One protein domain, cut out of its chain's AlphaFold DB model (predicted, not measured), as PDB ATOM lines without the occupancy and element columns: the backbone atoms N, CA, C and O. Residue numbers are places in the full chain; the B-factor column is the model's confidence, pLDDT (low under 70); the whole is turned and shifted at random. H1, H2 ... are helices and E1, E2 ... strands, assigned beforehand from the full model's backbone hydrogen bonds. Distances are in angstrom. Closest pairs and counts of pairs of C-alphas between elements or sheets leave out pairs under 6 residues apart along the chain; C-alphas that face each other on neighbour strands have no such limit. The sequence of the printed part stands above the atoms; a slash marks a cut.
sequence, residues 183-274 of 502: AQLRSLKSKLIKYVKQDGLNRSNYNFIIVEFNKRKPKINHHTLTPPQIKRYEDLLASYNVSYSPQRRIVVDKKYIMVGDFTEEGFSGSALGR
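What this domain is: This is residues 183 to 274 of the 502 residues of an uncharacterized protein of Roseivirga misakiensis (UniProt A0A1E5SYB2). A twisted sheet of four antiparallel strands forms a wall, with H1 lying across one face of it and no named helix on the other. H2 lies near H1 on that same side and runs back the opposite way, but it is not on the sheet, and the hairpin of E3 and E4 bends so that its turn points away from the helices. The 92 printed residues hold two named helices and four named strands, in the order H1, E1, H2, E2, E3, E4, and the sheet's order is E1, E2, E3, E4. The class is mixed, helices and strands; the whole is compact, with a radius of gyration of the C-alphas of 12.2 A, and rounded, with spans of 31 by 29 by 24 A.

How they stand to each other: The sheet has E1, residues 209 to 212, and E4, residues 266 to 273, as edge strands, and E2, residues 248 to 252, and E3, residues 256 to 263, as inner strands. E1 and E2 are antiparallel at 173 degrees, with N 211 and O 250 at 2.8 A, within hydrogen-bond range. E2, E3 and E4 form a meander, each strand the antiparallel neighbour of the one before. The hairpin of E2 and E3 has N 251 and O 258 at 2.9 A, and the hairpin of E3 and E4 has N 259 and O 270 at 2.9 A. E3 bends by 70 degrees at residue 260, and E4 bends by 87 degrees at residue 269. Residues 219 to 220 pair antiparallel with residues 211 to 212 of E1 and with residues 223 to 224. H1, residues 183 to 198, is on one face of the sheet, two layers in all, at a height over the sheet of 9.3 A. On the local plane its line stands at 83 degrees to E1, across the strands. It lies over E1 and only just over E2, E3 and E4, with 3 C-alphas on each of these three. Its closest C-alphas to E3 are those of Lys 189 and Ile 257, 6.5 A apart. H2, residues 227 to 238, is near H1, with 13 pairs of C-alphas within 10 A. H2 is apart from E3 and E4. In H1 and H2 every O i to N i+4 pair is within hydrogen-bond range.

Where its parts are: E3, residues 256 to 263, measures 19.6 A, and E4, residues 266 to 273, 18.1 A, ending at C-alpha 273 at (278.584, 302.295, 196.651). E2, residues 248 to 252, measures 13.4 A, and E1, residues 209 to 212, 9.7 A. H1, residues 183 to 198, begins at C-alpha 183 at (288.286, 302.676, 203.569) and measures 22.9 A. H2, residues 227 to 238, measures 16.1 A.

The domain as a whole: The two C-alphas farthest apart are those of Gln 198 and Glu 265, 34.7 A. The printed part has no cut. The link from E1 to H2, residues 213 to 226, is long. The mean pLDDT of the printed part is 92.7; residues 205 to 207 and residue 274 are under 70.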
ATOM      1  N   ALA A 183     286.915 302.900 204.032       96.25
ATOM      2  CA  ALA A 183     288.286 302.676 203.569       96.25
ATOM      3  C   ALA A 183     288.619 301.176 203.482       96.25
ATOM      4  O   ALA A 183     289.125 300.721 202.451       96.25
ATOM      5  N   GLN A 184     288.262 300.403 204.512       97.88
ATOM      6  CA  GLN A 184     288.420 298.947 204.526       97.88
ATOM      7  C   GLN A 184     287.618 298.284 203.404       97.88
ATOM      8  O   GLN A 184     288.181 297.487 202.660       97.88
ATOM      9  N   LEU A 185     286.356 298.679 203.196       97.25
ATOM     10  CA  LEU A 185     285.521 298.158 202.108       97.25
ATOM     11  C   LEU A 185     286.124 298.421 200.720       97.25
ATOM     12  O   LEU A 185     286.129 297.528 199.873       97.25
ATOM     13  N   ARG A 186     286.683 299.616 200.473       96.19
ATOM     14  CA  ARG A 186     287.381 299.920 199.204       96.19
ATOM     15  C   ARG A 186     288.619 299.054 199.010       96.19
ATOM     16  O   ARG A 186     288.820 298.520 197.922       96.19
ATOM     17  N   SER A 187     289.430 298.911 200.056       97.69
ATOM     18  CA  SER A 187     290.645 298.093 200.016       97.69
ATOM     19  C   SER A 187     290.317 296.615 199.783       97.69
ATOM     20  O   SER A 187     290.889 295.982 198.891       97.69
ATOM     21  N   LEU A 188     289.330 296.082 200.511       97.75
ATOM     22  CA  LEU A 188     288.833 294.718 200.361       97.75
ATOM     23  C   LEU A 188     288.301 294.475 198.946       97.75
ATOM     24  O   LEU A 188     288.711 293.510 198.304       97.75
ATOM     25  N   LYS A 189     287.469 295.384 198.422       96.25
ATOM     26  CA  LYS A 189     286.959 295.333 197.045       96.25
ATOM     27  C   LYS A 189     288.086 295.213 196.019       96.25
ATOM     28  O   LYS A 189     288.051 294.318 195.178       96.25
ATOM     29  N   SER A 190     289.092 296.084 196.091       96.44
ATOM     30  CA  SER A 190     290.216 296.068 195.150       96.44
ATOM     31  C   SER A 190     291.029 294.772 195.228       96.44
ATOM     32  O   SER A 190     291.372 294.204 194.189       96.44
ATOM     33  N   LYS A 191     291.306 294.269 196.441       97.88
ATOM     34  CA  LYS A 191     292.040 293.007 196.637       97.88
ATOM     35  C   LYS A 191     291.245 291.794 196.143       97.88
ATOM     36  O   LYS A 191     291.807 290.972 195.427       97.88
ATOM     37  N   LEU A 192     289.946 291.720 196.447       96.38
ATOM     38  CA  LEU A 192     289.068 290.643 195.980       96.38
ATOM     39  C   LEU A 192     289.000 290.590 194.454       96.38
ATOM     40  O   LEU A 192     289.219 289.531 193.875       96.38
ATOM     41  N   ILE A 193     288.767 291.728 193.793       94.81
ATOM     42  CA  ILE A 193     288.733 291.796 192.323       94.81
ATOM     43  C   ILE A 193     290.064 291.312 191.729       94.81
ATOM     44  O   ILE A 193     290.068 290.566 190.749       94.81
ATOM     45  N   LYS A 194     291.195 291.706 192.331       95.50
ATOM     46  CA  LYS A 194     292.525 291.265 191.900       95.50
ATOM     47  C   LYS A 194     292.688 289.745 192.022       95.50
ATOM     48  O   LYS A 194     293.103 289.129 191.046       95.50
ATOM     49  N   TYR A 195     292.346 289.153 193.169       96.62
ATOM     50  CA  TYR A 195     292.489 287.707 193.399       96.62
ATOM     51  C   TYR A 195     291.578 286.892 192.480       96.62
ATOM     52  O   TYR A 195     292.049 285.990 191.796       96.62
ATOM     53  N   VAL A 196     290.307 287.282 192.358       94.75
ATOM     54  CA  VAL A 196     289.335 286.593 191.494       94.75
ATOM     55  C   VAL A 196     289.770 286.619 190.027       94.75
ATOM     56  O   VAL A 196     289.599 285.629 189.314       94.75
ATOM     57  N   LYS A 197     290.376 287.726 189.575       93.56
ATOM     58  CA  LYS A 197     290.952 287.832 188.229       93.56
ATOM     59  C   LYS A 197     292.181 286.935 188.055       93.56
ATOM     60  O   LYS A 197     292.285 286.268 187.032       93.56
ATOM     61  N   GLN A 198     293.095 286.919 189.028       95.69
ATOM     62  CA  GLN A 198     294.301 286.076 188.997       95.69
ATOM     63  C   GLN A 198     293.961 284.583 188.972       95.69
ATOM     64  O   GLN A 198     294.603 283.824 188.256       95.69
ATOM     65  N   ASP A 199     292.924 284.187 189.703       95.81
ATOM     66  CA  ASP A 199     292.473 282.800 189.791       95.81
ATOM     67  C   ASP A 199     291.556 282.386 188.619       95.81
ATOM     68  O   ASP A 199     291.112 281.241 188.555       95.81
ATOM     69  N   GLY A 200     291.235 283.305 187.695       94.12
ATOM     70  CA  GLY A 200     290.376 283.025 186.539       94.12
ATOM     71  C   GLY A 200     288.919 282.696 186.897       94.12
ATOM     72  O   GLY A 200     288.218 282.067 186.101       94.12
ATOM     73  N   LEU A 201     288.457 283.118 188.079       92.31
ATOM     74  CA  LEU A 201     287.129 282.811 188.632       92.31
ATOM     75  C   LEU A 201     286.023 283.765 188.143       92.31
ATOM     76  O   LEU A 201     284.856 283.597 188.485       92.31
ATOM     77  N   ASN A 202     286.372 284.764 187.328       84.06
ATOM     78  CA  ASN A 202     285.420 285.671 186.690       84.06
ATOM     79  C   ASN A 202     285.703 285.770 185.184       84.06
ATOM     80  O   ASN A 202     286.486 286.609 184.741       84.06
ATOM     81  N   ARG A 203     285.103 284.855 184.411       74.81
ATOM     82  CA  ARG A 203     285.293 284.752 182.952       74.81
ATOM     83  C   ARG A 203     284.427 285.733 182.156       74.81
ATOM     84  O   ARG A 203     284.752 286.032 181.012       74.81
ATOM     85  N   SER A 204     283.324 286.213 182.728       71.31
ATOM     86  CA  SER A 204     282.417 287.151 182.067       71.31
ATOM     87  C   SER A 204     282.820 288.596 182.339       71.31
ATOM     88  O   SER A 204     283.075 288.965 183.477       71.31
ATOM     89  N   ASN A 205     282.774 289.447 181.312       63.66
ATOM     90  CA  ASN A 205     283.047 290.886 181.430       63.66
ATOM     91  C   ASN A 205     281.977 291.674 182.221       63.66
ATOM     92  O   ASN A 205     282.142 292.875 182.444       63.66
ATOM     93  N   TYR A 206     280.889 291.022 182.638       53.31
ATOM     94  CA  TYR A 206     279.776 291.618 183.374       53.31
ATOM     95  C   TYR A 206     279.806 291.096 184.819       53.31
ATOM     96  O   TYR A 206     279.602 289.915 185.077       53.31
ATOM     97  N   ASN A 207     280.195 291.988 185.737       67.75
ATOM     98  CA  ASN A 207     281.083 291.669 186.860       67.75
ATOM     99  C   ASN A 207     280.402 291.777 188.227       67.75
ATOM    100  O   ASN A 207     280.700 292.699 188.991       67.75
ATOM    101  N   PHE A 208     279.548 290.811 188.552       88.12
ATOM    102  CA  PHE A 208     279.233 290.537 189.950       88.12
ATOM    103  C   PHE A 208     280.169 289.441 190.454       88.12
ATOM    104  O   PHE A 208     280.343 288.403 189.815       88.12
ATOM    105  N   ILE A 209     280.805 289.692 191.591       93.38
ATOM    106  CA  ILE A 209     281.565 288.694 192.336       93.38
ATOM    107  C   ILE A 209     280.772 288.422 193.606       93.38
ATOM    108  O   ILE A 209     280.617 289.312 194.440       93.38
ATOM    109  N   ILE A 210     280.272 287.201 193.743       94.88
ATOM    110  CA  ILE A 210     279.595 286.717 194.940       94.88
ATOM    111  C   ILE A 210     280.516 285.701 195.599       94.88
ATOM    112  O   ILE A 210     280.743 284.621 195.057       94.88
ATOM    113  N   VAL A 211     281.047 286.054 196.765       95.62
ATOM    114  CA  VAL A 211     281.803 285.142 197.626       95.62
ATOM    115  C   VAL A 211     280.844 284.601 198.682       95.62
ATOM    116  O   VAL A 211     280.370 285.358 199.524       95.62
ATOM    117  N   GLU A 212     280.544 283.309 198.637       95.62
ATOM    118  CA  GLU A 212     279.809 282.590 199.682       95.62
ATOM    119  C   GLU A 212     280.831 282.084 200.708       95.62
ATOM    120  O   GLU A 212     281.539 281.107 200.452       95.62
ATOM    121  N   PHE A 213     280.949 282.760 201.854       93.50
ATOM    122  CA  PHE A 213     282.018 282.508 202.827       93.50
ATOM    123  C   PHE A 213     281.565 281.577 203.960       93.50
ATOM    124  O   PHE A 213     281.537 281.930 205.140       93.50
ATOM    125  N   ASN A 214     281.196 280.356 203.569       91.06
ATOM    126  CA  ASN A 214     280.772 279.292 204.473       91.06
ATOM    127  C   ASN A 214     281.952 278.362 204.811       91.06
ATOM    128  O   ASN A 214     282.625 277.872 203.905       91.06
ATOM    129  N   LYS A 215     282.137 278.046 206.102       89.81
ATOM    130  CA  LYS A 215     283.210 277.178 206.629       89.81
ATOM    131  C   LYS A 215     283.310 275.813 205.931       89.81
ATOM    132  O   LYS A 215     284.390 275.243 205.858       89.81
ATOM    133  N   ARG A 216     282.195 275.253 205.444       89.88
ATOM    134  CA  ARG A 216     282.187 273.907 204.841       89.88
ATOM    135  C   ARG A 216     282.588 273.902 203.367       89.88
ATOM    136  O   ARG A 216     283.248 272.970 202.922       89.88
ATOM    137  N   LYS A 217     282.099 274.869 202.591       90.88
ATOM    138  CA  LYS A 217     282.198 274.875 201.122       90.88
ATOM    139  C   LYS A 217     282.218 276.316 200.608       90.88
ATOM    140  O   LYS A 217     281.196 276.766 200.086       90.88
ATOM    141  N   PRO A 218     283.332 277.046 200.769       92.25
ATOM    142  CA  PRO A 218     283.438 278.395 200.242       92.25
ATOM    143  C   PRO A 218     283.369 278.366 198.712       92.25
ATOM    144  O   PRO A 218     283.968 277.506 198.053       92.25
ATOM    145  N   LYS A 219     282.606 279.296 198.143       95.69
ATOM    146  CA  LYS A 219     282.411 279.405 196.693       95.69
ATOM    147  C   LYS A 219     282.566 280.842 196.237       95.69
ATOM    148  O   LYS A 219     282.215 281.767 196.961       95.69
ATOM    149  N   ILE A 220     283.033 281.019 195.006       95.06
ATOM    150  CA  ILE A 220     283.043 282.314 194.321       95.06
ATOM    151  C   ILE A 220     282.314 282.151 192.999       95.06
ATOM    152  O   ILE A 220     282.699 281.306 192.196       95.06
ATOM    153  N   ASN A 221     281.251 282.928 192.776       91.44
ATOM    154  CA  ASN A 221     280.411 282.830 191.575       91.44
ATOM    155  C   ASN A 221     279.988 281.380 191.278       91.44
ATOM    156  O   ASN A 221     280.072 280.906 190.151       91.44
ATOM    157  N   HIS A 222     279.586 280.655 192.328       89.88
ATOM    158  CA  HIS A 222     279.222 279.231 192.305       89.88
ATOM    159  C   HIS A 222     280.360 278.238 192.002       89.88
ATOM    160  O   HIS A 222     280.132 277.031 192.075       89.88
ATOM    161  N   HIS A 223     281.586 278.701 191.755       93.38
ATOM    162  CA  HIS A 223     282.758 277.839 191.635       93.38
ATOM    163  C   HIS A 223     283.288 277.451 193.016       93.38
ATOM    164  O   HIS A 223     283.534 278.304 193.870       93.38
ATOM    165  N   THR A 224     283.473 276.151 193.230       94.81
ATOM    166  CA  THR A 224     284.158 275.621 194.411       94.81
ATOM    167  C   THR A 224     285.641 275.947 194.336       94.81
ATOM    168  O   THR A 224     286.278 275.704 193.312       94.81
ATOM    169  N   LEU A 225     286.183 276.481 195.425       95.50
ATOM    170  CA  LEU A 225     287.587 276.857 195.507       95.50
ATOM    171  C   LEU A 225     288.477 275.640 195.788       95.50
ATOM    172  O   LEU A 225     288.098 274.731 196.526       95.50
ATOM    173  N   THR A 226     289.683 275.644 195.223       96.81
ATOM    174  CA  THR A 226     290.744 274.689 195.584       96.81
ATOM    175  C   THR A 226     291.330 275.026 196.961       96.81
ATOM    176  O   THR A 226     291.306 276.194 197.350       96.81
ATOM    177  N   PRO A 227     291.918 274.071 197.707       96.31
ATOM    178  CA  PRO A 227     292.470 274.350 199.038       96.31
ATOM    179  C   PRO A 227     293.465 275.531 199.103       96.31
ATOM    180  O   PRO A 227     293.357 276.339 200.028       96.31
ATOM    181  N   PRO A 228     294.377 275.731 198.123       97.25
ATOM    182  CA  PRO A 228     295.248 276.909 198.105       97.25
ATOM    183  C   PRO A 228     294.491 278.229 197.914       97.25
ATOM    184  O   PRO A 228     294.858 279.244 198.505       97.25
ATOM    185  N   GLN A 229     293.434 278.226 197.094       97.25
ATOM    186  CA  GLN A 229     292.572 279.394 196.913       97.25
ATOM    187  C   GLN A 229     291.809 279.687 198.197       97.25
ATOM    188  O   GLN A 229     291.833 280.829 198.641       97.25
ATOM    189  N   ILE A 230     291.197 278.665 198.809       96.75
ATOM    190  CA  ILE A 230     290.481 278.775 200.086       96.75
ATOM    191  C   ILE A 230     291.356 279.526 201.081       96.75
ATOM    192  O   ILE A 230     291.031 280.662 201.407       96.75
ATOM    193  N   LYS A 231     292.532 278.985 201.418       96.88
ATOM    194  CA  LYS A 231     293.461 279.614 202.364       96.88
ATOM    195  C   LYS A 231     293.743 281.084 202.029       96.88
ATOM    196  O   LYS A 231     293.668 281.945 202.893       96.88
ATOM    197  N   ARG A 232     293.988 281.405 200.754       97.56
ATOM    198  CA  ARG A 232     294.254 282.784 200.309       97.56
ATOM    199  C   ARG A 232     293.073 283.737 200.539       97.56
ATOM    200  O   ARG A 232     293.293 284.885 200.928       97.56
ATOM    201  N   TYR A 233     291.840 283.313 200.254       97.25
ATOM    202  CA  TYR A 233     290.648 284.131 200.512       97.25
ATOM    203  C   TYR A 233     290.339 284.213 202.008       97.25
ATOM    204  O   TYR A 233     289.940 285.276 202.476       97.25
ATOM    205  N   GLU A 234     290.569 283.139 202.760       96.25
ATOM    206  CA  GLU A 234     290.428 283.114 204.216       96.25
ATOM    207  C   GLU A 234     291.389 284.103 204.884       96.25
ATOM    208  O   GLU A 234     290.940 284.964 205.637       96.25
ATOM    209  N   ASP A 235     292.676 284.074 204.522       97.75
ATOM    210  CA  ASP A 235     293.694 285.012 205.009       97.75
ATOM    211  C   ASP A 235     293.319 286.467 204.672       97.75
ATOM    212  O   ASP A 235     293.446 287.379 205.495       97.75
ATOM    213  N   LEU A 236     292.801 286.700 203.457       97.88
ATOM    214  CA  LEU A 236     292.333 288.019 203.043       97.88
ATOM    215  C   LEU A 236     291.173 288.499 203.919       97.88
ATOM    216  O   LEU A 236     291.206 289.638 204.375       97.88
ATOM    217  N   LEU A 237     290.152 287.674 204.140       97.12
ATOM    218  CA  LEU A 237     288.956 288.054 204.895       97.12
ATOM    219  C   LEU A 237     289.226 288.174 206.397       97.12
ATOM    220  O   LEU A 237     288.744 289.119 207.028       97.12
ATOM    221  N   ALA A 238     290.092 287.319 206.939       96.75
ATOM    222  CA  ALA A 238     290.595 287.425 208.301       96.75
ATOM    223  C   ALA A 238     291.310 288.767 208.541       96.75
ATOM    224  O   ALA A 238     291.094 289.387 209.578       96.75
ATOM    225  N   SER A 239     292.055 289.291 207.555       97.88
ATOM    226  CA  SER A 239     292.710 290.611 207.666       97.88
ATOM    227  C   SER A 239     291.744 291.802 207.809       97.88
ATOM    228  O   SER A 239     292.171 292.905 208.149       97.88
ATOM    229  N   TYR A 240     290.444 291.589 207.569       97.88
ATOM    230  CA  TYR A 240     289.373 292.565 207.793       97.88
ATOM    231  C   TYR A 240     288.417 292.142 208.920       97.88
ATOM    232  O   TYR A 240     287.320 292.681 209.005       97.88
ATOM    233  N   ASN A 241     288.789 291.187 209.779       96.94
ATOM    234  CA  ASN A 241     287.934 290.655 210.850       96.94
ATOM    235  C   ASN A 241     286.599 290.065 210.351       96.94
ATOM    236  O   ASN A 241     285.592 290.082 211.059       96.94
ATOM    237  N   VAL A 242     286.570 289.534 209.124       96.44
ATOM    238  CA  VAL A 242     285.389 288.861 208.570       96.44
ATOM    239  C   VAL A 242     285.481 287.372 208.903       96.44
ATOM    240  O   VAL A 242     286.212 286.625 208.259       96.44
ATOM    241  N   SER A 243     284.746 286.936 209.928       94.75
ATOM    242  CA  SER A 243     284.647 285.523 210.325       94.75
ATOM    243  C   SER A 243     283.697 284.734 209.415       94.75
ATOM    244  O   SER A 243     282.932 285.330 208.661       94.75
ATOM    245  N   TYR A 244     283.709 283.399 209.473       94.06
ATOM    246  CA  TYR A 244     282.727 282.576 208.749       94.06
ATOM    247  C   TYR A 244     281.322 282.732 209.319       94.06
ATOM    248  O   TYR A 244     281.142 282.814 210.533       94.06
ATOM    249  N   SER A 245     280.320 282.639 208.448       93.69
ATOM    250  CA  SER A 245     278.945 282.340 208.852       93.69
ATOM    251  C   SER A 245     278.232 281.576 207.726       93.69
ATOM    252  O   SER A 245     278.592 281.737 206.554       93.69
ATOM    253  N   PRO A 246     277.239 280.719 208.034       92.69
ATOM    254  CA  PRO A 246     276.488 279.980 207.019       92.69
ATOM    255  C   PRO A 246     275.804 280.880 205.982       92.69
ATOM    256  O   PRO A 246     275.663 280.484 204.825       92.69
ATOM    257  N   GLN A 247     275.405 282.083 206.399       94.56
ATOM    258  CA  GLN A 247     274.675 283.067 205.596       94.56
ATOM    259  C   GLN A 247     275.575 284.208 205.104       94.56
ATOM    260  O   GLN A 247     275.108 285.116 204.412       94.56
ATOM    261  N   ARG A 248     276.874 284.161 205.420       95.38
ATOM    262  CA  ARG A 248     277.808 285.233 205.101       95.38
ATOM    263  C   ARG A 248     278.153 285.264 203.631       95.38
ATOM    264  O   ARG A 248     278.648 284.282 203.068       95.38
ATOM    265  N   ARG A 249     277.940 286.421 203.011       96.25
ATOM    266  CA  ARG A 249     278.313 286.645 201.617       96.25
ATOM    267  C   ARG A 249     279.013 287.979 201.444       96.25
ATOM    268  O   ARG A 249     278.842 288.918 202.221       96.25
ATOM    269  N   ILE A 250     279.806 288.051 200.385       96.56
ATOM    270  CA  ILE A 250     280.416 289.290 199.923       96.56
ATOM    271  C   ILE A 250     279.997 289.487 198.484       96.56
ATOM    272  O   ILE A 250     280.306 288.659 197.629       96.56
ATOM    273  N   VAL A 251     279.285 290.576 198.228       95.38
ATOM    274  CA  VAL A 251     278.797 290.926 196.896       95.38
ATOM    275  C   VAL A 251     279.582 292.130 196.420       95.38
ATOM    276  O   VAL A 251     279.511 293.202 197.018       95.38
ATOM    277  N   VAL A 252     280.350 291.963 195.349       94.81
ATOM    278  CA  VAL A 252     281.154 293.025 194.747       94.81
ATOM    279  C   VAL A 252     280.673 293.274 193.328       94.81
ATOM    280  O   VAL A 252     280.621 292.359 192.515       94.81
ATOM    281  N   ASP A 253     280.385 294.533 193.027       92.69
ATOM    282  CA  ASP A 253     280.138 295.030 191.675       92.69
ATOM    283  C   ASP A 253     281.174 296.112 191.335       92.69
ATOM    284  O   ASP A 253     281.882 296.631 192.204       92.69
ATOM    285  N   LYS A 254     281.240 296.547 190.073       90.06
ATOM    286  CA  LYS A 254     282.006 297.740 189.684       90.06
ATOM    287  C   LYS A 254     281.641 298.966 190.534       90.06
ATOM    288  O   LYS A 254     282.533 299.723 190.923       90.06
ATOM    289  N   LYS A 255     280.370 299.153 190.895       90.94
ATOM    290  CA  LYS A 255     279.853 300.360 191.564       90.94
ATOM    291  C   LYS A 255     279.700 300.245 193.077       90.94
ATOM    292  O   LYS A 255     279.655 301.285 193.734       90.94
ATOM    293  N   TYR A 256     279.660 299.035 193.631       93.56
ATOM    294  CA  TYR A 256     279.456 298.839 195.069       93.56
ATOM    295  C   TYR A 256     280.162 297.594 195.627       93.56
ATOM    296  O   TYR A 256     280.760 296.824 194.875       93.56
ATOM    297  N   ILE A 257     280.155 297.455 196.950       95.56
ATOM    298  CA  ILE A 257     280.525 296.257 197.708       95.56
ATOM    299  C   ILE A 257     279.608 296.131 198.928       95.56
ATOM    300  O   ILE A 257     279.280 297.140 199.552       95.56
ATOM    301  N   MET A 258     279.231 294.904 199.271       95.56
ATOM    302  CA  MET A 258     278.515 294.550 200.496       95.56
ATOM    303  C   MET A 258     279.178 293.353 201.155       95.56
ATOM    304  O   MET A 258     279.552 292.404 200.468       95.56
ATOM    305  N   VAL A 259     279.313 293.405 202.474       96.94
ATOM    306  CA  VAL A 259     279.942 292.376 203.300       96.94
ATOM    307  C   VAL A 259     279.055 292.171 204.518       96.94
ATOM    308  O   VAL A 259     278.925 293.079 205.336       96.94
ATOM    309  N   GLY A 260     278.432 291.004 204.637       96.31
ATOM    310  CA  GLY A 260     277.501 290.747 205.731       96.31
ATOM    311  C   GLY A 260     276.805 289.402 205.627       96.31
ATOM    312  O   GLY A 260     277.104 288.591 204.746       96.31
ATOM    313  N   ASP A 261     275.874 289.181 206.541       95.12
ATOM    314  CA  ASP A 261     274.987 288.029 206.527       95.12
ATOM    315  C   ASP A 261     273.721 288.372 205.735       95.12
ATOM    316  O   ASP A 261     273.123 289.435 205.908       95.12
ATOM    317  N   PHE A 262     273.363 287.477 204.816       93.12
ATOM    318  CA  PHE A 262     272.180 287.584 203.969       93.12
ATOM    319  C   PHE A 262     271.181 286.524 204.421       93.12
ATOM    320  O   PHE A 262     271.299 285.352 204.046       93.12
ATOM    321  N   THR A 263     270.251 286.944 205.271       92.75
ATOM    322  CA  THR A 263     269.192 286.114 205.847       92.75
ATOM    323  C   THR A 263     267.874 286.373 205.115       92.75
ATOM    324  O   THR A 263     267.796 287.233 204.237       92.75
ATOM    325  N   GLU A 264     266.832 285.620 205.453       87.38
ATOM    326  CA  GLU A 264     265.475 285.876 204.949       87.38
ATOM    327  C   GLU A 264     264.906 287.197 205.488       87.38
ATOM    328  O   GLU A 264     264.158 287.875 204.790       87.38
ATOM    329  N   GLU A 265     265.341 287.612 206.683       86.88
ATOM    330  CA  GLU A 265     264.988 288.896 207.306       86.88
ATOM    331  C   GLU A 265     265.681 290.092 206.632       86.88
ATOM    332  O   GLU A 265     265.265 291.236 206.805       86.88
ATOM    333  N   GLY A 266     266.740 289.846 205.852       88.19
ATOM    334  CA  GLY A 266     267.411 290.863 205.054       88.19
ATOM    335  C   GLY A 266     268.934 290.813 205.136       88.19
ATOM    336  O   GLY A 266     269.563 289.756 205.196       88.19
ATOM    337  N   PHE A 267     269.548 291.991 205.060       92.62
ATOM    338  CA  PHE A 267     270.999 292.156 205.054       92.62
ATOM    339  C   PHE A 267     271.477 292.777 206.366       92.62
ATOM    340  O   PHE A 267     271.077 293.887 206.708       92.62
ATOM    341  N   SER A 268     272.399 292.095 207.049       92.88
ATOM    342  CA  SER A 268     273.085 292.613 208.235       92.88
ATOM    343  C   SER A 268     274.590 292.679 207.988       92.88
ATOM    344  O   SER A 268     275.266 291.655 207.860       92.88
ATOM    345  N   GLY A 269     275.136 293.892 207.880       94.88
ATOM    346  CA  GLY A 269     276.563 294.096 207.648       94.88
ATOM    347  C   GLY A 269     276.913 295.488 207.134       94.88
ATOM    348  O   GLY A 269     276.208 296.463 207.376       94.88
ATOM    349  N   SER A 270     278.025 295.572 206.408       95.12
ATOM    350  CA  SER A 270     278.598 296.825 205.913       95.12
ATOM    351  C   SER A 270     278.539 296.917 204.390       95.12
ATOM    352  O   SER A 270     278.844 295.955 203.681       95.12
ATOM    353  N   ALA A 271     278.191 298.094 203.869       94.88
ATOM    354  CA  ALA A 271     278.031 298.335 202.438       94.88
ATOM    355  C   ALA A 271     278.641 299.674 201.995       94.88
ATOM    356  O   ALA A 271     278.710 300.632 202.763       94.88
ATOM    357  N   LEU A 272     279.084 299.750 200.738       94.19
ATOM    358  CA  LEU A 272     279.622 300.969 200.130       94.19
ATOM    359  C   LEU A 272     279.360 301.003 198.618       94.19
ATOM    360  O   LEU A 272     279.817 300.113 197.903       94.19
ATOM    361  N   GLY A 273     278.730 302.063 198.097       89.56
ATOM    362  CA  GLY A 273     278.584 302.295 196.651       89.56
ATOM    363  C   GLY A 273     277.364 303.130 196.250       89.56
ATOM    364  O   GLY A 273     276.619 303.596 197.103       89.56
ATOM    365  N   ARG A 274     277.171 303.353 194.937       69.62
ATOM    366  CA  ARG A 274     276.037 304.130 194.381       69.62
ATOM    367  C   ARG A 274     274.976 303.206 193.769       69.62
ATOM    368  O   ARG A 274     275.319 302.427 192.883       69.62
TER     369      ARG A 274